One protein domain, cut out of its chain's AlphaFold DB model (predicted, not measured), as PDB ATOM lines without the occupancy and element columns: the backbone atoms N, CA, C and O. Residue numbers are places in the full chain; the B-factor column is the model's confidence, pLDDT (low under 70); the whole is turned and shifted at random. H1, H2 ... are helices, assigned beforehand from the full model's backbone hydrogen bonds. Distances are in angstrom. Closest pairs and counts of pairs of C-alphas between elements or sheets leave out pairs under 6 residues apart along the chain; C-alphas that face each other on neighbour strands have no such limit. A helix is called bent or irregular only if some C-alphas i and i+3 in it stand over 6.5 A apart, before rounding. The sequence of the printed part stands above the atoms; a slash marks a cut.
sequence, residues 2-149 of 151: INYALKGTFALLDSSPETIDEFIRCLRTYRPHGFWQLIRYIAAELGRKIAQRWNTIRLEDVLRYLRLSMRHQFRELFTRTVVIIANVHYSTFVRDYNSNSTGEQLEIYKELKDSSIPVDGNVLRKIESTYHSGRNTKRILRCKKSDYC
ATOM      1  N   ILE A   2     -60.807  53.046  31.633       44.34
ATOM      2  CA  ILE A   2     -61.396  53.847  32.741       44.34
ATOM      3  C   ILE A   2     -61.528  53.062  34.066       44.34
ATOM      4  O   ILE A   2     -61.316  53.616  35.141       44.34
ATOM      5  N   ASN A   3     -61.767  51.746  33.999       41.09
ATOM      6  CA  ASN A   3     -61.867  50.884  35.187       41.09
ATOM      7  C   ASN A   3     -60.615  50.882  36.088       41.09
ATOM      8  O   ASN A   3     -60.753  50.658  37.284       41.09
ATOM      9  N   TYR A   4     -59.414  51.146  35.560       50.47
ATOM     10  CA  TYR A   4     -58.173  51.141  36.354       50.47
ATOM     11  C   TYR A   4     -57.895  52.481  37.037       50.47
ATOM     12  O   TYR A   4     -57.379  52.506  38.151       50.47
ATOM     13  N   ALA A   5     -58.296  53.590  36.408       47.72
ATOM     14  CA  ALA A   5     -58.279  54.904  37.042       47.72
ATOM     15  C   ALA A   5     -59.289  54.986  38.207       47.72
ATOM     16  O   ALA A   5     -59.046  55.715  39.162       47.72
ATOM     17  N   LEU A   6     -60.382  54.209  38.151       42.75
ATOM     18  CA  LEU A   6     -61.450  54.196  39.164       42.75
ATOM     19  C   LEU A   6     -61.290  53.133  40.270       42.75
ATOM     20  O   LEU A   6     -61.751  53.369  41.380       42.75
ATOM     21  N   LYS A   7     -60.655  51.977  40.013       51.72
ATOM     22  CA  LYS A   7     -60.522  50.884  41.011       51.72
ATOM     23  C   LYS A   7     -59.253  50.946  41.875       51.72
ATOM     24  O   LYS A   7     -59.085  50.121  42.769       51.72
ATOM     25  N   GLY A   8     -58.387  51.930  41.643       53.47
ATOM     26  CA  GLY A   8     -57.144  52.120  42.385       53.47
ATOM     27  C   GLY A   8     -55.953  51.385  41.767       53.47
ATOM     28  O   GLY A   8     -56.052  50.275  41.248       53.47
ATOM     29  N   THR A   9     -54.787  52.018  41.865       55.62
ATOM     30  CA  THR A   9     -53.471  51.571  41.374       55.62
ATOM     31  C   THR A   9     -52.966  50.257  41.987       55.62
ATOM     32  O   THR A   9     -51.943  49.736  41.550       55.62
ATOM     33  N   PHE A  10     -53.672  49.696  42.971       56.03
ATOM     34  CA  PHE A  10     -53.232  48.538  43.753       56.03
ATOM     35  C   PHE A  10     -53.288  47.214  42.978       56.03
ATOM     36  O   PHE A  10     -52.331  46.451  43.035       56.03
ATOM     37  N   ALA A  11     -54.331  46.967  42.175       65.25
ATOM     38  CA  ALA A  11     -54.426  45.735  41.376       65.25
ATOM     39  C   ALA A  11     -53.475  45.718  40.161       65.25
ATOM     40  O   ALA A  11     -53.191  44.667  39.585       65.25
ATOM     41  N   LEU A  12     -52.955  46.885  39.767       74.25
ATOM     42  CA  LEU A  12     -52.055  47.018  38.623       74.25
ATOM     43  C   LEU A  12     -50.682  46.393  38.896       74.25
ATOM     44  O   LEU A  12     -50.091  45.790  38.005       74.25
ATOM     45  N   LEU A  13     -50.167  46.513  40.121       77.81
ATOM     46  CA  LEU A  13     -48.846  45.983  40.479       77.81
ATOM     47  C   LEU A  13     -48.803  44.448  40.439       77.81
ATOM     48  O   LEU A  13     -47.725  43.857  40.319       77.81
ATOM     49  N   ASP A  14     -49.975  43.810  40.482       81.50
ATOM     50  CA  ASP A  14     -50.153  42.372  40.301       81.50
ATOM     51  C   ASP A  14     -50.408  41.918  38.869       81.50
ATOM     52  O   ASP A  14     -50.366  40.719  38.598       81.50
ATOM     53  N   SER A  15     -50.559  42.863  37.945       84.81
ATOM     54  CA  SER A  15     -50.699  42.580  36.520       84.81
ATOM     55  C   SER A  15     -49.368  42.157  35.881       84.81
ATOM     56  O   SER A  15     -48.296  42.249  36.490       84.81
ATOM     57  N   SER A  16     -49.436  41.680  34.636       85.44
ATOM     58  CA  SER A  16     -48.242  41.289  33.888       85.44
ATOM     59  C   SER A  16     -47.355  42.507  33.569       85.44
ATOM     60  O   SER A  16     -47.854  43.641  33.521       85.44
ATOM     61  N   PRO A  17     -46.044  42.308  33.332       86.44
ATOM     62  CA  PRO A  17     -45.141  43.392  32.945       86.44
ATOM     63  C   PRO A  17     -45.635  44.198  31.736       86.44
ATOM     64  O   PRO A  17     -45.452  45.408  31.695       86.44
ATOM     65  N   GLU A  18     -46.305  43.557  30.779       86.94
ATOM     66  CA  GLU A  18     -46.835  44.194  29.569       86.94
ATOM     67  C   GLU A  18     -47.986  45.156  29.884       86.94
ATOM     68  O   GLU A  18     -48.014  46.277  29.381       86.94
ATOM     69  N   THR A  19     -48.908  44.764  30.770       88.06
ATOM     70  CA  THR A  19     -49.989  45.653  31.229       88.06
ATOM     71  C   THR A  19     -49.435  46.852  31.999       88.06
ATOM     72  O   THR A  19     -49.916  47.977  31.857       88.06
ATOM     73  N   ILE A  20     -48.401  46.625  32.813       90.06
ATOM     74  CA  ILE A  20     -47.737  47.691  33.568       90.06
ATOM     75  C   ILE A  20     -47.014  48.655  32.612       90.06
ATOM     76  O   ILE A  20     -47.099  49.869  32.799       90.06
ATOM     77  N   ASP A  21     -46.341  48.139  31.581       90.75
ATOM     78  CA  ASP A  21     -45.697  48.933  30.528       90.75
ATOM     79  C   ASP A  21     -46.703  49.836  29.803       90.75
ATOM     80  O   ASP A  21     -46.493  51.049  29.710       90.75
ATOM     81  N   GLU A  22     -47.837  49.281  29.364       89.75
ATOM     82  CA  GLU A  22     -48.909  50.049  28.721       89.75
ATOM     83  C   GLU A  22     -49.412  51.172  29.638       89.75
ATOM     84  O   GLU A  22     -49.499  52.333  29.228       89.75
ATOM     85  N   PHE A  23     -49.650  50.864  30.914       88.31
ATOM     86  CA  PHE A  23     -50.083  51.862  31.883       88.31
ATOM     87  C   PHE A  23     -49.051  52.979  32.082       88.31
ATOM     88  O   PHE A  23     -49.408  54.159  32.093       88.31
ATOM     89  N   ILE A  24     -47.762  52.647  32.207       90.56
ATOM     90  CA  ILE A  24     -46.704  53.655  32.356       90.56
ATOM     91  C   ILE A  24     -46.596  54.512  31.091       90.56
ATOM     92  O   ILE A  24     -46.389  55.725  31.199       90.56
ATOM     93  N   ARG A  25     -46.767  53.928  29.896       90.44
ATOM     94  CA  ARG A  25     -46.849  54.696  28.645       90.44
ATOM     95  C   ARG A  25     -48.000  55.694  28.702       90.44
ATOM     96  O   ARG A  25     -47.768  56.871  28.436       90.44
ATOM     97  N   CYS A  26     -49.189  55.279  29.138       88.69
ATOM     98  CA  CYS A  26     -50.316  56.193  29.335       88.69
ATOM     99  C   CYS A  26     -49.981  57.313  30.331       88.69
ATOM    100  O   CYS A  26     -50.179  58.487  30.018       88.69
ATOM    101  N   LEU A  27     -49.418  56.990  31.500       89.00
ATOM    102  CA  LEU A  27     -49.018  58.000  32.486       89.00
ATOM    103  C   LEU A  27     -48.023  59.013  31.910       89.00
ATOM    104  O   LEU A  27     -48.138  60.207  32.182       89.00
ATOM    105  N   ARG A  28     -47.045  58.549  31.124       88.62
ATOM    106  CA  ARG A  28     -46.033  59.406  30.489       88.62
ATOM    107  C   ARG A  28     -46.629  60.325  29.426       88.62
ATOM    108  O   ARG A  28     -46.135  61.443  29.288       88.62
ATOM    109  N   THR A  29     -47.667  59.872  28.721       90.94
ATOM    110  CA  THR A  29     -48.404  60.667  27.730       90.94
ATOM    111  C   THR A  29     -49.267  61.735  28.396       90.94
ATOM    112  O   THR A  29     -49.166  62.903  28.038       90.94
ATOM    113  N   TYR A  30     -50.082  61.362  29.387       89.56
ATOM    114  CA  TYR A  30     -51.049  62.283  29.998       89.56
ATOM    115  C   TYR A  30     -50.459  63.170  31.101       89.56
ATOM    116  O   TYR A  30     -51.016  64.226  31.382       89.56
ATOM    117  N   ARG A  31     -49.354  62.750  31.736       89.00
ATOM    118  CA  ARG A  31     -48.677  63.451  32.846       89.00
ATOM    119  C   ARG A  31     -49.650  64.032  33.888       89.00
ATOM    120  O   ARG A  31     -49.663  65.244  34.101       89.00
ATOM    121  N   PRO A  32     -50.456  63.188  34.557       87.38
ATOM    122  CA  PRO A  32     -51.403  63.656  35.565       87.38
ATOM    123  C   PRO A  32     -50.702  64.358  36.739       87.38
ATOM    124  O   PRO A  32     -49.495  64.206  36.957       87.38
ATOM    125  N   HIS A  33     -51.468  65.095  37.547       87.31
ATOM    126  CA  HIS A  33     -50.948  65.663  38.791       87.31
ATOM    127  C   HIS A  33     -50.341  64.560  39.678       87.31
ATOM    128  O   HIS A  33     -50.884  63.461  39.775       87.31
ATOM    129  N   GLY A  34     -49.176  64.820  40.280       85.69
ATOM    130  CA  GLY A  34     -48.440  63.807  41.050       85.69
ATOM    131  C   GLY A  34     -47.742  62.727  40.205       85.69
ATOM    132  O   GLY A  34     -47.233  61.758  40.767       85.69
ATOM    133  N   PHE A  35     -47.651  62.882  38.875       87.88
ATOM    134  CA  PHE A  35     -47.026  61.917  37.953       87.88
ATOM    135  C   PHE A  35     -45.698  61.333  38.463       87.88
ATOM    136  O   PHE A  35     -45.523  60.117  38.491       87.88
ATOM    137  N   TRP A  36     -44.765  62.178  38.908       88.44
ATOM    138  CA  TRP A  36     -43.458  61.709  39.376       88.44
ATOM    139  C   TRP A  36     -43.534  60.887  40.661       88.44
ATOM    140  O   TRP A  36     -42.755  59.949  40.822       88.44
ATOM    141  N   GLN A  37     -44.463  61.211  41.561       89.56
ATOM    142  CA  GLN A  37     -44.690  60.439  42.784       89.56
ATOM    143  C   GLN A  37     -45.242  59.060  42.428       89.56
ATOM    144  O   GLN A  37     -44.730  58.055  42.916       89.56
ATOM    145  N   LEU A  38     -46.199  59.004  41.499       87.69
ATOM    146  CA  LEU A  38     -46.770  57.752  41.016       87.69
ATOM    147  C   LEU A  38     -45.728  56.872  40.310       87.69
ATOM    148  O   LEU A  38     -45.626  55.684  40.601       87.69
ATOM    149  N   ILE A  39     -44.902  57.448  39.432       90.06
ATOM    150  CA  ILE A  39     -43.821  56.716  38.757       90.06
ATOM    151  C   ILE A  39     -42.808  56.154  39.763       90.06
ATOM    152  O   ILE A  39     -42.410  54.995  39.645       90.06
ATOM    153  N   ARG A  40     -42.404  56.949  40.763       89.69
ATOM    154  CA  ARG A  40     -41.491  56.494  41.827       89.69
ATOM    155  C   ARG A  40     -42.109  55.375  42.657       89.69
ATOM    156  O   ARG A  40     -41.428  54.390  42.925       89.69
ATOM    157  N   TYR A  41     -43.384  55.508  43.021       88.94
ATOM    158  CA  TYR A  41     -44.122  54.480  43.748       88.94
ATOM    159  C   TYR A  41     -44.149  53.160  42.969       88.94
ATOM    160  O   TYR A  41     -43.736  52.133  43.500       88.94
ATOM    161  N   ILE A  42     -44.530  53.198  41.686       89.62
ATOM    162  CA  ILE A  42     -44.554  52.011  40.820       89.62
ATOM    163  C   ILE A  42     -43.164  51.369  40.748       89.62
ATOM    164  O   ILE A  42     -43.029  50.175  40.993       89.62
ATOM    165  N   ALA A  43     -42.117  52.148  40.465       90.81
ATOM    166  CA  ALA A  43     -40.757  51.620  40.373       90.81
ATOM    167  C   ALA A  43     -40.298  50.941  41.680       90.81
ATOM    168  O   ALA A  43     -39.711  49.857  41.634       90.81
ATOM    169  N   ALA A  44     -40.597  51.546  42.835       90.19
ATOM    170  CA  ALA A  44     -40.238  51.011  44.146       90.19
ATOM    171  C   ALA A  44     -41.011  49.726  44.489       90.19
ATOM    172  O   ALA A  44     -40.424  48.771  45.005       90.19
ATOM    173  N   GLU A  45     -42.311  49.679  44.197       90.12
ATOM    174  CA  GLU A  45     -43.141  48.493  44.437       90.12
ATOM    175  C   GLU A  45     -42.735  47.318  43.543       90.12
ATOM    176  O   GLU A  45     -42.556  46.202  44.033       90.12
ATOM    177  N   LEU A  46     -42.482  47.560  42.252       91.81
ATOM    178  CA  LEU A  46     -41.958  46.525  41.353       91.81
ATOM    179  C   LEU A  46     -40.601  46.004  41.838       91.81
ATOM    180  O   LEU A  46     -40.366  44.794  41.862       91.81
ATOM    181  N   GLY A  47     -39.722  46.905  42.289       90.56
ATOM    182  CA  GLY A  47     -38.426  46.539  42.855       90.56
ATOM    183  C   GLY A  47     -38.555  45.667  44.105       90.56
ATOM    184  O   GLY A  47     -37.800  44.700  44.260       90.56
ATOM    185  N   ARG A  48     -39.517  45.969  44.987       90.81
ATOM    186  CA  ARG A  48     -39.835  45.149  46.165       90.81
ATOM    187  C   ARG A  48     -40.388  43.783  45.779       90.81
ATOM    188  O   ARG A  48     -39.883  42.779  46.275       90.81
ATOM    189  N   LYS A  49     -41.353  43.731  44.864       89.75
ATOM    190  CA  LYS A  49     -41.978  42.485  44.400       89.75
ATOM    191  C   LYS A  49     -40.962  41.511  43.805       89.75
ATOM    192  O   LYS A  49     -40.951  40.335  44.161       89.75
ATOM    193  N   ILE A  50     -40.076  42.005  42.942       91.56
ATOM    194  CA  ILE A  50     -39.009  41.188  42.355       91.56
ATOM    195  C   ILE A  50     -38.033  40.707  43.431       91.56
ATOM    196  O   ILE A  50     -37.670  39.534  43.448       91.56
ATOM    197  N   ALA A  51     -37.641  41.583  44.358       88.25
ATOM    198  CA  ALA A  51     -36.733  41.209  45.436       88.25
ATOM    199  C   ALA A  51     -37.335  40.176  46.397       88.25
ATOM    200  O   ALA A  51     -36.594  39.356  46.915       88.25
ATOM    201  N   GLN A  52     -38.649  40.171  46.625       91.00
ATOM    202  CA  GLN A  52     -39.306  39.153  47.454       91.00
ATOM    203  C   GLN A  52     -39.349  37.778  46.778       91.00
ATOM    204  O   GLN A  52     -39.288  36.761  47.461       91.00
ATOM    205  N   ARG A  53     -39.437  37.737  45.444       90.06
ATOM    206  CA  ARG A  53     -39.567  36.499  44.652       90.06
ATOM    207  C   ARG A  53     -38.264  36.079  43.969       90.06
ATOM    208  O   ARG A  53     -38.294  35.275  43.044       90.06
ATOM    209  N   TRP A  54     -37.128  36.626  44.396       88.06
ATOM    210  CA  TRP A  54     -35.845  36.543  43.688       88.06
ATOM    211  C   TRP A  54     -35.363  35.115  43.383       88.06
ATOM    212  O   TRP A  54     -34.635  34.921  42.415       88.06
ATOM    213  N   ASN A  55     -35.745  34.128  44.197       85.56
ATOM    214  CA  ASN A  55     -35.354  32.723  44.061       85.56
ATOM    215  C   ASN A  55     -36.404  31.845  43.361       85.56
ATOM    216  O   ASN A  55     -36.091  30.718  42.990       85.56
ATOM    217  N   THR A  56     -37.640  32.327  43.207       90.94
ATOM    218  CA  THR A  56     -38.753  31.573  42.602       90.94
ATOM    219  C   THR A  56     -39.212  32.150  41.267       90.94
ATOM    220  O   THR A  56     -39.969  31.500  40.548       90.94
ATOM    221  N   ILE A  57     -38.827  33.388  40.956       92.25
ATOM    222  CA  ILE A  57     -39.183  34.058  39.707       92.25
ATOM    223  C   ILE A  57     -38.505  33.366  38.520       92.25
ATOM    224  O   ILE A  57     -37.367  32.911  38.616       92.25
ATOM    225  N   ARG A  58     -39.220  33.255  37.398       94.19
ATOM    226  CA  ARG A  58     -38.675  32.654  36.179       94.19
ATOM    227  C   ARG A  58     -37.805  33.655  35.428       94.19
ATOM    228  O   ARG A  58     -38.044  34.861  35.496       94.19
ATOM    229  N   LEU A  59     -36.819  33.159  34.684       94.56
ATOM    230  CA  LEU A  59     -35.904  34.013  33.923       94.56
ATOM    231  C   LEU A  59     -36.661  34.894  32.918       94.56
ATOM    232  O   LEU A  59     -36.332  36.073  32.793       94.56
ATOM    233  N   GLU A  60     -37.691  34.365  32.255       93.25
ATOM    234  CA  GLU A  60     -38.477  35.123  31.277       93.25
ATOM    235  C   GLU A  60     -39.139  36.350  31.923       93.25
ATOM    236  O   GLU A  60     -39.072  37.456  31.382       93.25
ATOM    237  N   ASP A  61     -39.704  36.185  33.121       92.06
ATOM    238  CA  ASP A  61     -40.334  37.275  33.872       92.06
ATOM    239  C   ASP A  61     -39.301  38.325  34.304       92.06
ATOM    240  O   ASP A  61     -39.537  39.530  34.177       92.06
ATOM    241  N   VAL A  62     -38.123  37.892  34.772       94.56
ATOM    242  CA  VAL A  62     -37.037  38.816  35.144       94.56
ATOM    243  C   VAL A  62     -36.566  39.620  33.931       94.56
ATOM    244  O   VAL A  62     -36.342  40.826  34.053       94.56
ATOM    245  N   LEU A  63     -36.455  38.991  32.759       94.94
ATOM    246  CA  LEU A  63     -36.072  39.664  31.515       94.94
ATOM    247  C   LEU A  63     -37.137  40.660  31.047       94.94
ATOM    248  O   LEU A  63     -36.794  41.754  30.599       94.94
ATOM    249  N   ARG A  64     -38.426  40.353  31.215       93.88
ATOM    250  CA  ARG A  64     -39.513  41.309  30.944       93.88
ATOM    251  C   ARG A  64     -39.430  42.531  31.856       93.88
ATOM    252  O   ARG A  64     -39.508  43.662  31.375       93.88
ATOM    253  N   TYR A  65     -39.179  42.332  33.150       94.12
ATOM    254  CA  TYR A  65     -38.950  43.448  34.072       94.12
ATOM    255  C   TYR A  65     -37.666  44.228  33.767       94.12
ATOM    256  O   TYR A  65     -37.646  45.450  33.928       94.12
ATOM    257  N   LEU A  66     -36.609  43.564  33.293       94.88
ATOM    258  CA  LEU A  66     -35.391  44.222  32.821       94.88
ATOM    259  C   LEU A  66     -35.698  45.148  31.635       94.88
ATOM    260  O   LEU A  66     -35.379  46.334  31.704       94.88
ATOM    261  N   ARG A  67     -36.400  44.660  30.607       93.31
ATOM    262  CA  ARG A  67     -36.821  45.474  29.450       93.31
ATOM    263  C   ARG A  67     -37.696  46.656  29.864       93.31
ATOM    264  O   ARG A  67     -37.431  47.788  29.461       93.31
ATOM    265  N   LEU A  68     -38.680  46.422  30.736       93.44
ATOM    266  CA  LEU A  68     -39.533  47.476  31.299       93.44
ATOM    267  C   LEU A  68     -38.694  48.544  32.015       93.44
ATOM    268  O   LEU A  68     -38.883  49.747  31.810       93.44
ATOM    269  N   SER A  69     -37.724  48.113  32.827       93.62
ATOM    270  CA  SER A  69     -36.841  49.018  33.559       93.62
ATOM    271  C   SER A  69     -35.949  49.852  32.638       93.62
ATOM    272  O   SER A  69     -35.753  51.036  32.906       93.62
ATOM    273  N   MET A  70     -35.470  49.279  31.529       91.94
ATOM    274  CA  MET A  70     -34.686  49.992  30.519       91.94
ATOM    275  C   MET A  70     -35.547  51.028  29.798       91.94
ATOM    276  O   MET A  70     -35.204  52.210  29.770       91.94
ATOM    277  N   ARG A  71     -36.711  50.609  29.290       91.62
ATOM    278  CA  ARG A  71     -37.634  51.463  28.530       91.62
ATOM    279  C   ARG A  71     -38.113  52.672  29.329       91.62
ATOM    280  O   ARG A  71     -38.255  53.766  28.786       91.62
ATOM    281  N   HIS A  72     -38.357  52.492  30.625       92.00
ATOM    282  CA  HIS A  72     -38.836  53.557  31.505       92.00
ATOM    283  C   HIS A  72     -37.762  54.157  32.414       92.00
ATOM    284  O   HIS A  72     -38.089  55.027  33.225       92.00
ATOM    285  N   GLN A  73     -36.499  53.754  32.254       90.12
ATOM    286  CA  GLN A  73     -35.350  54.248  33.019       90.12
ATOM    287  C   GLN A  73     -35.502  54.082  34.544       90.12
ATOM    288  O   GLN A  73     -35.069  54.924  35.335       90.12
ATOM    289  N   PHE A  74     -36.113  52.980  34.983       92.94
ATOM    290  CA  PHE A  74     -36.242  52.640  36.401       92.94
ATOM    291  C   PHE A  74     -34.936  52.043  36.918       92.94
ATOM    292  O   PHE A  74     -34.769  50.828  36.970       92.94
ATOM    293  N   ARG A  75     -34.002  52.918  37.307       90.25
ATOM    294  CA  ARG A  75     -32.631  52.542  37.701       90.25
ATOM    295  C   ARG A  75     -32.574  51.471  38.786       90.25
ATOM    296  O   ARG A  75     -31.814  50.521  38.662       90.25
ATOM    297  N   GLU A  76     -33.381  51.600  39.835       89.69
ATOM    298  CA  GLU A  76     -33.362  50.633  40.934       89.69
ATOM    299  C   GLU A  76     -33.886  49.259  40.497       89.69
ATOM    300  O   GLU A  76     -33.278  48.232  40.801       89.69
ATOM    301  N   LEU A  77     -34.986  49.243  39.736       93.69
ATOM    302  CA  LEU A  77     -35.548  48.021  39.170       93.69
ATOM    303  C   LEU A  77     -34.536  47.338  38.244       93.69
ATOM    304  O   LEU A  77     -34.328  46.134  38.355       93.69
ATOM    305  N   PHE A  78     -33.867  48.128  37.402       94.12
ATOM    306  CA  PHE A  78     -32.810  47.683  36.502       94.12
ATOM    307  C   PHE A  78     -31.659  47.006  37.256       94.12
ATOM    308  O   PHE A  78     -31.265  45.887  36.937       94.12
ATOM    309  N   THR A  79     -31.125  47.652  38.295       92.38
ATOM    310  CA  THR A  79     -30.030  47.068  39.079       92.38
ATOM    311  C   THR A  79     -30.460  45.765  39.751       92.38
ATOM    312  O   THR A  79     -29.711  44.789  39.724       92.38
ATOM    313  N   ARG A  80     -31.672  45.713  40.316       93.81
ATOM    314  CA  ARG A  80     -32.197  44.508  40.977       93.81
ATOM    315  C   ARG A  80     -32.358  43.340  40.002       93.81
ATOM    316  O   ARG A  80     -31.927  42.234  40.321       93.81
ATOM    317  N   THR A  81     -32.927  43.567  38.818       95.56
ATOM    318  CA  THR A  81     -33.100  42.507  37.811       95.56
ATOM    319  C   THR A  81     -31.757  42.002  37.294       95.56
ATOM    320  O   THR A  81     -31.559  40.790  37.239       95.56
ATOM    321  N   VAL A  82     -30.793  42.890  37.027       95.25
ATOM    322  CA  VAL A  82     -29.430  42.490  36.634       95.25
ATOM    323  C   VAL A  82     -28.762  41.628  37.705       95.25
ATOM    324  O   VAL A  82     -28.189  40.588  37.386       95.25
ATOM    325  N   VAL A  83     -28.863  42.018  38.979       94.62
ATOM    326  CA  VAL A  83     -28.296  41.248  40.097       94.62
ATOM    327  C   VAL A  83     -28.932  39.861  40.201       94.62
ATOM    328  O   VAL A  83     -28.214  38.894  40.468       94.62
ATOM    329  N   ILE A  84     -30.242  39.741  39.976       95.31
ATOM    330  CA  ILE A  84     -30.952  38.454  40.003       95.31
ATOM    331  C   ILE A  84     -30.529  37.577  38.828       95.31
ATOM    332  O   ILE A  84     -30.165  36.423  39.045       95.31
ATOM    333  N   ILE A  85     -30.490  38.118  37.604       96.44
ATOM    334  CA  ILE A  85     -30.020  37.367  36.431       96.44
ATOM    335  C   ILE A  85     -28.600  36.867  36.683       96.44
ATOM    336  O   ILE A  85     -28.346  35.673  36.565       96.44
ATOM    337  N   ALA A  86     -27.699  37.750  37.114       95.62
ATOM    338  CA  ALA A  86     -26.315  37.399  37.388       95.62
ATOM    339  C   ALA A  86     -26.183  36.330  38.487       95.62
ATOM    340  O   ALA A  86     -25.404  35.398  38.345       95.62
ATOM    341  N   ASN A  87     -26.920  36.414  39.594       92.50
ATOM    342  CA  ASN A  87     -26.692  35.501  40.720       92.50
ATOM    343  C   ASN A  87     -27.498  34.201  40.674       92.50
ATOM    344  O   ASN A  87     -27.062  33.225  41.286       92.50
ATOM    345  N   VAL A  88     -28.651  34.199  40.005       93.75
ATOM    346  CA  VAL A  88     -29.616  33.089  40.033       93.75
ATOM    347  C   VAL A  88     -29.705  32.400  38.677       93.75
ATOM    348  O   VAL A  88     -29.650  31.177  38.613       93.75
ATOM    349  N   HIS A  89     -29.798  33.167  37.590       95.50
ATOM    350  CA  HIS A  89     -30.145  32.630  36.271       95.50
ATOM    351  C   HIS A  89     -29.012  32.678  35.238       95.50
ATOM    352  O   HIS A  89     -29.247  32.342  34.081       95.50
ATOM    353  N   TYR A  90     -27.794  33.071  35.620       95.56
ATOM    354  CA  TYR A  90     -26.729  33.401  34.667       95.56
ATOM    355  C   TYR A  90     -26.402  32.271  33.688       95.56
ATOM    356  O   TYR A  90     -26.279  32.510  32.491       95.56
ATOM    357  N   SER A  91     -26.316  31.030  34.173       93.69
ATOM    358  CA  SER A  91     -26.028  29.864  33.328       93.69
ATOM    359  C   SER A  91     -27.103  29.634  32.268       93.69
ATOM    360  O   SER A  91     -26.784  29.414  31.104       93.69
ATOM    361  N   THR A  92     -28.373  29.708  32.668       95.06
ATOM    362  CA  THR A  92     -29.521  29.559  31.766       95.06
ATOM    363  C   THR A  92     -29.584  30.726  30.787       95.06
ATOM    364  O   THR A  92     -29.762  30.518  29.595       95.06
ATOM    365  N   PHE A  93     -29.350  31.947  31.271       96.25
ATOM    366  CA  PHE A  93     -29.337  33.154  30.452       96.25
ATOM    367  C   PHE A  93     -28.305  33.075  29.322       96.25
ATOM    368  O   PHE A  93     -28.666  33.247  28.166       96.25
ATOM    369  N   VAL A  94     -27.046  32.745  29.626       94.62
ATOM    370  CA  VAL A  94     -25.984  32.646  28.606       94.62
ATOM    371  C   VAL A  94     -26.258  31.515  27.604       94.62
ATOM    372  O   VAL A  94     -25.974  31.653  26.413       94.62
ATOM    373  N   ARG A  95     -26.824  30.398  28.074       94.44
ATOM    374  CA  ARG A  95     -27.152  29.246  27.226       94.44
ATOM    375  C   ARG A  95     -28.296  29.544  26.255       94.44
ATOM    376  O   ARG A  95     -28.195  29.167  25.092       94.44
ATOM    377  N   ASP A  96     -29.344  30.213  26.727       94.81
ATOM    378  CA  ASP A  96     -30.609  30.323  25.990       94.81
ATOM    379  C   ASP A  96     -30.752  31.673  25.256       94.81
ATOM    380  O   ASP A  96     -31.470  31.758  24.262       94.81
ATOM    381  N   TYR A  97     -30.035  32.722  25.680       94.12
ATOM    382  CA  TYR A  97     -30.087  34.072  25.099       94.12
ATOM    383  C   TYR A  97     -28.719  34.490  24.546       94.12
ATOM    384  O   TYR A  97     -27.937  35.175  25.207       94.12
ATOM    385  N   ASN A  98     -28.425  34.086  23.312       93.06
ATOM    386  CA  ASN A  98     -27.167  34.381  22.630       93.06
ATOM    387  C   ASN A  98     -27.371  34.638  21.126       93.06
ATOM    388  O   ASN A  98     -28.492  34.697  20.624       93.06
ATOM    389  N   SER A  99     -26.269  34.816  20.392       91.81
ATOM    390  CA  SER A  99     -26.291  35.102  18.952       91.81
ATOM    391  C   SER A  99     -26.882  33.985  18.091       91.81
ATOM    392  O   SER A  99     -27.264  34.257  16.958       91.81
ATOM    393  N   ASN A 100     -26.925  32.757  18.609       92.56
ATOM    394  CA  ASN A 100     -27.401  31.577  17.892       92.56
ATOM    395  C   ASN A 100     -28.852  31.230  18.260       92.56
ATOM    396  O   ASN A 100     -29.429  30.321  17.665       92.56
ATOM    397  N   SER A 101     -29.441  31.932  19.235       91.69
ATOM    398  CA  SER A 101     -30.853  31.798  19.588       91.69
ATOM    399  C   SER A 101     -31.754  32.229  18.423       91.69
ATOM    400  O   SER A 101     -31.333  32.955  17.520       91.69
ATOM    401  N   THR A 102     -33.024  31.826  18.453       92.19
ATOM    402  CA  THR A 102     -34.036  32.212  17.456       92.19
ATOM    403  C   THR A 102     -35.283  32.794  18.132       92.19
ATOM    404  O   THR A 102     -35.475  32.658  19.342       92.19
ATOM    405  N   GLY A 103     -36.119  33.504  17.368       93.06
ATOM    406  CA  GLY A 103     -37.358  34.104  17.876       93.06
ATOM    407  C   GLY A 103     -37.137  35.164  18.966       93.06
ATOM    408  O   GLY A 103     -36.191  35.949  18.898       93.06
ATOM    409  N   GLU A 104     -38.004  35.165  19.984       90.00
ATOM    410  CA  GLU A 104     -38.021  36.162  21.071       90.00
ATOM    411  C   GLU A 104     -36.690  36.226  21.844       90.00
ATOM    412  O   GLU A 104     -36.244  37.300  22.249       90.00
ATOM    413  N   GLN A 105     -36.001  35.094  22.010       92.44
ATOM    414  CA  GLN A 105     -34.716  35.041  22.716       92.44
ATOM    415  C   GLN A 105     -33.627  35.834  21.986       92.44
ATOM    416  O   GLN A 105     -32.854  36.557  22.620       92.44
ATOM    417  N   LEU A 106     -33.592  35.739  20.653       93.06
ATOM    418  CA  LEU A 106     -32.651  36.494  19.829       93.06
ATOM    419  C   LEU A 106     -32.962  37.990  19.850       93.06
ATOM    420  O   LEU A 106     -32.044  38.809  19.879       93.06
ATOM    421  N   GLU A 107     -34.245  38.352  19.834       93.12
ATOM    422  CA  GLU A 107     -34.672  39.749  19.924       93.12
ATOM    423  C   GLU A 107     -34.241  40.376  21.248       93.12
ATOM    424  O   GLU A 107     -33.631  41.445  21.249       93.12
ATOM    425  N   ILE A 108     -34.471  39.675  22.362       92.88
ATOM    426  CA  ILE A 108     -34.019  40.117  23.683       92.88
ATOM    427  C   ILE A 108     -32.494  40.231  23.700       92.88
ATOM    428  O   ILE A 108     -31.967  41.249  24.138       92.88
ATOM    429  N   TYR A 109     -31.769  39.234  23.189       93.44
ATOM    430  CA  TYR A 109     -30.309  39.288  23.127       93.44
ATOM    431  C   TYR A 109     -29.805  40.519  22.357       93.44
ATOM    432  O   TYR A 109     -28.925  41.227  22.851       93.44
ATOM    433  N   LYS A 110     -30.381  40.812  21.184       93.38
ATOM    434  CA  LYS A 110     -30.037  42.004  20.390       93.38
ATOM    435  C   LYS A 110     -30.359  43.293  21.142       93.38
ATOM    436  O   LYS A 110     -29.487  44.142  21.263       93.38
ATOM    437  N   GLU A 111     -31.547  43.401  21.737       92.94
ATOM    438  CA  GLU A 111     -31.943  44.569  22.537       92.94
ATOM    439  C   GLU A 111     -30.964  44.822  23.697       92.94
ATOM    440  O   GLU A 111     -30.544  45.954  23.933       92.94
ATOM    441  N   LEU A 112     -30.540  43.766  24.398       93.06
ATOM    442  CA  LEU A 112     -29.558  43.874  25.479       93.06
ATOM    443  C   LEU A 112     -28.146  44.180  24.964       93.06
ATOM    444  O   LEU A 112     -27.389  44.872  25.647       93.06
ATOM    445  N   LYS A 113     -27.772  43.691  23.779       91.94
ATOM    446  CA  LYS A 113     -26.468  43.960  23.162       91.94
ATOM    447  C   LYS A 113     -26.347  45.405  22.679       91.94
ATOM    448  O   LYS A 113     -25.301  46.015  22.897       91.94
ATOM    449  N   ASP A 114     -27.409  45.918  22.070       91.75
ATOM    450  CA  ASP A 114     -27.469  47.249  21.460       91.75
ATOM    451  C   ASP A 114     -27.846  48.337  22.477       91.75
ATOM    452  O   ASP A 114     -27.755  49.534  22.200       91.75
ATOM    453  N   SER A 115     -28.252  47.932  23.682       89.94
ATOM    454  CA  SER A 115     -28.478  48.852  24.791       89.94
ATOM    455  C   SER A 115     -27.220  49.653  25.135       89.94
ATOM    456  O   SER A 115     -26.109  49.128  25.163       89.94
ATOM    457  N   SER A 116     -27.415  50.928  25.466       85.69
ATOM    458  CA  SER A 116     -26.348  51.799  25.948       85.69
ATOM    459  C   SER A 116     -26.532  52.059  27.438       85.69
ATOM    460  O   SER A 116     -27.537  52.640  27.858       85.69
ATOM    461  N   ILE A 117     -25.566  51.612  28.243       78.31
ATOM    462  CA  ILE A 117     -25.485  51.932  29.669       78.31
ATOM    463  C   ILE A 117     -24.233  52.779  29.901       78.31
ATOM    464  O   ILE A 117     -23.150  52.397  29.446       78.31
ATOM    465  N   PRO A 118     -24.333  53.882  30.666       67.38
ATOM    466  CA  PRO A 118     -23.156  54.601  31.131       67.38
ATOM    467  C   PRO A 118     -22.171  53.652  31.830       67.38
ATOM    468  O   PRO A 118     -22.579  52.859  32.672       67.38
ATOM    469  N   VAL A 119     -20.877  53.773  31.521       65.50
ATOM    470  CA  VAL A 119     -19.756  53.014  32.123       65.50
ATOM    471  C   VAL A 119     -19.614  51.562  31.649       65.50
ATOM    472  O   VAL A 119     -18.520  51.168  31.258       65.50
ATOM    473  N   ASP A 120     -20.681  50.765  31.641       69.44
ATOM    474  CA  ASP A 120     -20.588  49.319  31.358       69.44
ATOM    475  C   ASP A 120     -20.750  48.960  29.864       69.44
ATOM    476  O   ASP A 120     -20.603  47.802  29.462       69.44
ATOM    477  N   GLY A 121     -21.030  49.953  29.017       83.56
ATOM    478  CA  GLY A 121     -21.230  49.787  27.578       83.56
ATOM    479  C   GLY A 121     -22.640  49.301  27.264       83.56
ATOM    480  O   GLY A 121     -23.453  50.086  26.789       83.56
ATOM    481  N   ASN A 122     -22.941  48.037  27.573       90.25
ATOM    482  CA  ASN A 122     -24.266  47.448  27.361       90.25
ATOM    483  C   ASN A 122     -24.715  46.556  28.528       90.25
ATOM    484  O   ASN A 122     -23.940  46.210  29.426       90.25
ATOM    485  N   VAL A 123     -25.994  46.181  28.519       92.62
ATOM    486  CA  VAL A 123     -26.605  45.375  29.585       92.62
ATOM    487  C   VAL A 123     -25.961  43.994  29.698       92.62
ATOM    488  O   VAL A 123     -25.778  43.511  30.814       92.62
ATOM    489  N   LEU A 124     -25.566  43.373  28.583       93.06
ATOM    490  CA  LEU A 124     -24.914  42.058  28.606       93.06
ATOM    491  C   LEU A 124     -23.607  42.095  29.405       93.06
ATOM    492  O   LEU A 124     -23.429  41.306  30.333       93.06
ATOM    493  N   ARG A 125     -22.737  43.069  29.113       92.19
ATOM    494  CA  ARG A 125     -21.476  43.272  29.844       92.19
ATOM    495  C   ARG A 125     -21.722  43.609  31.308       92.19
ATOM    496  O   ARG A 125     -20.976  43.153  32.173       92.19
ATOM    497  N   LYS A 126     -22.793  44.355  31.615       94.19
ATOM    498  CA  LYS A 126     -23.181  44.621  33.006       94.19
ATOM    499  C   LYS A 126     -23.524  43.337  33.757       94.19
ATOM    500  O   LYS A 126     -23.063  43.155  34.888       94.19
ATOM    501  N   ILE A 127     -24.334  42.465  33.158       94.69
ATOM    502  CA  ILE A 127     -24.736  41.184  33.755       94.69
ATOM    503  C   ILE A 127     -23.501  40.302  33.981       94.69
ATOM    504  O   ILE A 127     -23.312  39.797  35.087       94.69
ATOM    505  N   GLU A 128     -22.631  40.184  32.977       93.88
ATOM    506  CA  GLU A 128     -21.374  39.428  33.050       93.88
ATOM    507  C   GLU A 128     -20.453  39.950  34.165       93.88
ATOM    508  O   GLU A 128     -20.061  39.204  35.066       93.88
ATOM    509  N   SER A 129     -20.171  41.254  34.177       93.50
ATOM    510  CA  SER A 129     -19.350  41.900  35.210       93.50
ATOM    511  C   SER A 129     -19.918  41.679  36.619       93.50
ATOM    512  O   SER A 129     -19.184  41.350  37.560       93.50
ATOM    513  N   THR A 130     -21.244  41.776  36.767       93.38
ATOM    514  CA  THR A 130     -21.940  41.536  38.040       93.38
ATOM    515  C   THR A 130     -21.806  40.075  38.483       93.38
ATOM    516  O   THR A 130     -21.538  39.817  39.660       93.38
ATOM    517  N   TYR A 131     -21.929  39.117  37.559       94.50
ATOM    518  CA  TYR A 131     -21.743  37.692  37.844       94.50
ATOM    519  C   TYR A 131     -20.326  37.393  38.342       94.50
ATOM    520  O   TYR A 131     -20.153  36.783  39.404       94.50
ATOM    521  N   HIS A 132     -19.306  37.861  37.619       92.62
ATOM    522  CA  HIS A 132     -17.911  37.630  37.990       92.62
ATOM    523  C   HIS A 132     -17.551  38.291  39.324       92.62
ATOM    524  O   HIS A 132     -16.932  37.652  40.180       92.62
ATOM    525  N   SER A 133     -18.010  39.523  39.555       90.50
ATOM    526  CA  SER A 133     -17.828  40.226  40.832       90.50
ATOM    527  C   SER A 133     -18.479  39.472  41.997       90.50
ATOM    528  O   SER A 133     -17.861  39.273  43.049       90.50
ATOM    529  N   GLY A 134     -19.702  38.965  41.799       88.31
ATOM    530  CA  GLY A 134     -20.403  38.143  42.785       88.31
ATOM    531  C   GLY A 134     -19.677  36.828  43.086       88.31
ATOM    532  O   GLY A 134     -19.521  36.451  44.250       88.31
ATOM    533  N   ARG A 135     -19.168  36.142  42.055       88.25
ATOM    534  CA  ARG A 135     -18.401  34.895  42.204       88.25
ATOM    535  C   ARG A 135     -17.087  35.113  42.956       88.25
ATOM    536  O   ARG A 135     -16.775  34.339  43.863       88.25
ATOM    537  N   ASN A 136     -16.355  36.177  42.630       86.00
ATOM    538  CA  ASN A 136     -15.114  36.543  43.314       86.00
ATOM    539  C   ASN A 136     -15.360  36.850  44.796       86.00
ATOM    540  O   ASN A 136     -14.649  36.333  45.656       86.00
ATOM    541  N   THR A 137     -16.418  37.602  45.103       84.75
ATOM    542  CA  THR A 137     -16.807  37.916  46.486       84.75
ATOM    543  C   THR A 137     -17.143  36.649  47.276       84.75
ATOM    544  O   THR A 137     -16.620  36.444  48.370       84.75
ATOM    545  N   LYS A 138     -17.946  35.738  46.701       83.06
ATOM    546  CA  LYS A 138     -18.254  34.435  47.321       83.06
ATOM    547  C   LYS A 138     -16.990  33.612  47.583       83.06
ATOM    548  O   LYS A 138     -16.902  32.966  48.622       83.06
ATOM    549  N   ARG A 139     -16.012  33.639  46.669       78.88
ATOM    550  CA  ARG A 139     -14.725  32.949  46.845       78.88
ATOM    551  C   ARG A 139     -13.937  33.521  48.026       78.88
ATOM    552  O   ARG A 139     -13.531  32.755  48.890       78.88
ATOM    553  N   ILE A 140     -13.789  34.845  48.100       80.81
ATOM    554  CA  ILE A 140     -13.072  35.525  49.194       80.81
ATOM    555  C   ILE A 140     -13.726  35.228  50.550       80.81
ATOM    556  O   ILE A 140     -13.037  34.899  51.512       80.81
ATOM    557  N   LEU A 141     -15.058  35.302  50.624       76.62
ATOM    558  CA  LEU A 141     -15.801  35.011  51.852       76.62
ATOM    559  C   LEU A 141     -15.656  33.545  52.293       76.62
ATOM    560  O   LEU A 141     -15.602  33.278  53.492       76.62
ATOM    561  N   ARG A 142     -15.567  32.598  51.349       73.12
ATOM    562  CA  ARG A 142     -15.306  31.180  51.654       73.12
ATOM    563  C   ARG A 142     -13.896  30.954  52.199       73.12
ATOM    564  O   ARG A 142     -13.778  30.257  53.198       73.12
ATOM    565  N   CYS A 143     -12.868  31.560  51.597       62.09
ATOM    566  CA  CYS A 143     -11.488  31.460  52.092       62.09
ATOM    567  C   CYS A 143     -11.381  31.967  53.534       62.09
ATOM    568  O   CYS A 143     -10.940  31.227  54.402       62.09
ATOM    569  N   LYS A 144     -11.935  33.155  53.820       59.72
ATOM    570  CA  LYS A 144     -11.950  33.690  55.190       59.72
ATOM    571  C   LYS A 144     -12.620  32.744  56.185       59.72
ATOM    572  O   LYS A 144     -12.147  32.619  57.299       59.72
ATOM    573  N   LYS A 145     -13.713  32.075  55.808       58.06
ATOM    574  CA  LYS A 145     -14.412  31.138  56.701       58.06
ATOM    575  C   LYS A 145     -13.588  29.874  56.999       58.06
ATOM    576  O   LYS A 145     -13.746  29.321  58.077       58.06
ATOM    577  N   SER A 146     -12.725  29.446  56.075       57.22
ATOM    578  CA  SER A 146     -11.785  28.331  56.279       57.22
ATOM    579  C   SER A 146     -10.673  28.708  57.260       57.22
ATOM    580  O   SER A 146     -10.406  27.955  58.188       57.22
ATOM    581  N   ASP A 147     -10.113  29.913  57.120       55.78
ATOM    582  CA  ASP A 147      -9.000  30.400  57.954       55.78
ATOM    583  C   ASP A 147      -9.381  30.595  59.439       55.78
ATOM    584  O   ASP A 147      -8.512  30.650  60.306       55.78
ATOM    585  N   TYR A 148     -10.680  30.695  59.751       54.81
ATOM    586  CA  TYR A 148     -11.199  30.767  61.126       54.81
ATOM    587  C   TYR A 148     -11.688  29.420  61.687       54.81
ATOM    588  O   TYR A 148     -12.035  29.372  62.863       54.81
ATOM    589  N   CYS A 149     -11.740  28.349  60.886       48.22
ATOM    590  CA  CYS A 149     -12.152  27.013  61.341       48.22
ATOM    591  C   CYS A 149     -10.969  26.060  61.603       48.22
ATOM    592  O   CYS A 149     -11.197  24.938  62.043       48.22
TER     593      CYS A 149
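Overview. This is residues 2 to 149 of the 151 residues of an uncharacterized protein of Ascaris lumbricoides (UniProt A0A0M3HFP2). The long helix H7 crosses H5 on one side of a loosely joined up-and-down bundle of four helices, H2 to H5, and its far part, residues 136 to 147, sticks out as an arm. H6 meets residues 123 to 124 of H7 nearly at a right angle, and the short H1 lies at the end of the body farthest from that arm, touching no helix. The printed part has 148 residues with seven named helices, H1 to H7 in chain order, and no named strand, and its class is all helix. It is only just compact, close to loose, with a radius of gyration of the C-alphas of 17.7 A and spans of 60 by 40 by 29 A.

Arrangement. H7, residues 123 to 147, touches H5, residues 75 to 96, about perpendicular at 85 degrees; the closest C-alphas, of Ala 86 and Tyr 131, are 4.6 A apart. H5 is the hub, touching three helices. It is irregular, with C-alphas 88 and 91 8.3 A apart, and has a kink of 89 degrees near residue 90. H4, residues 59 to 72, forms a helical hairpin with H5, at a tilt of 38 degrees, only just steep; the closest C-alphas, of Ser 69 and Phe 78, are 5.2 A apart. H3, residues 35 to 52, touches H5 with residues 43 to 51 alone, and the C-alphas of Gly 47 and Leu 77 come closest, 4.9 A. H2, residues 17 to 30, touches H4 at a shallow tilt of 9 degrees, the same way, with the C-alphas of Pro 17 and Tyr 65 closest, 6.3 A. H2 and H3 form a helical hairpin but only just touch, with 3 pairs of C-alphas within 8 A, the closest those of Leu 27 and Phe 35, 7.0 A. H2, H3, H4 and H5 are an up-and-down bundle, each running against the one before it. H6, residues 104 to 114, touches H7 about perpendicular at 87 degrees; the closest C-alphas, of Leu 112 and Val 123, are 5.3 A apart. H4 and H6 are near each other, with 9 pairs of C-alphas within 10 A. H1, residues 2 to 7, and H2 are apart. Every O i to N i+4 pair is within hydrogen-bond range in H1, H2, H3, H4, H6 and H7; in H5 15 of 18 are.

Along the chain. H7 is 36.6 A long, from C-alpha 123 at (-26.605, 45.375, 29.585) to C-alpha 147 at (-9.000, 30.400, 57.954). H5 measures 25.2 A, H3 25.8 A, H2 20.0 A, H4 19.9 A, H6 15.3 A and H1 8.8 A. H1 begins at C-alpha 2, (-61.396, 53.847, 32.741).

Size, cuts and confidence. The two C-alphas farthest apart, of Ile 2 and Cys 149, are 63.0 A apart. Residues 29 to 34 and residues 136 to 149 stand free. The printed part has no cut and no long link. The mean pLDDT of the printed part is 85.7; residues 2 to 11, 118 to 120 and 143 to 149 are under 70.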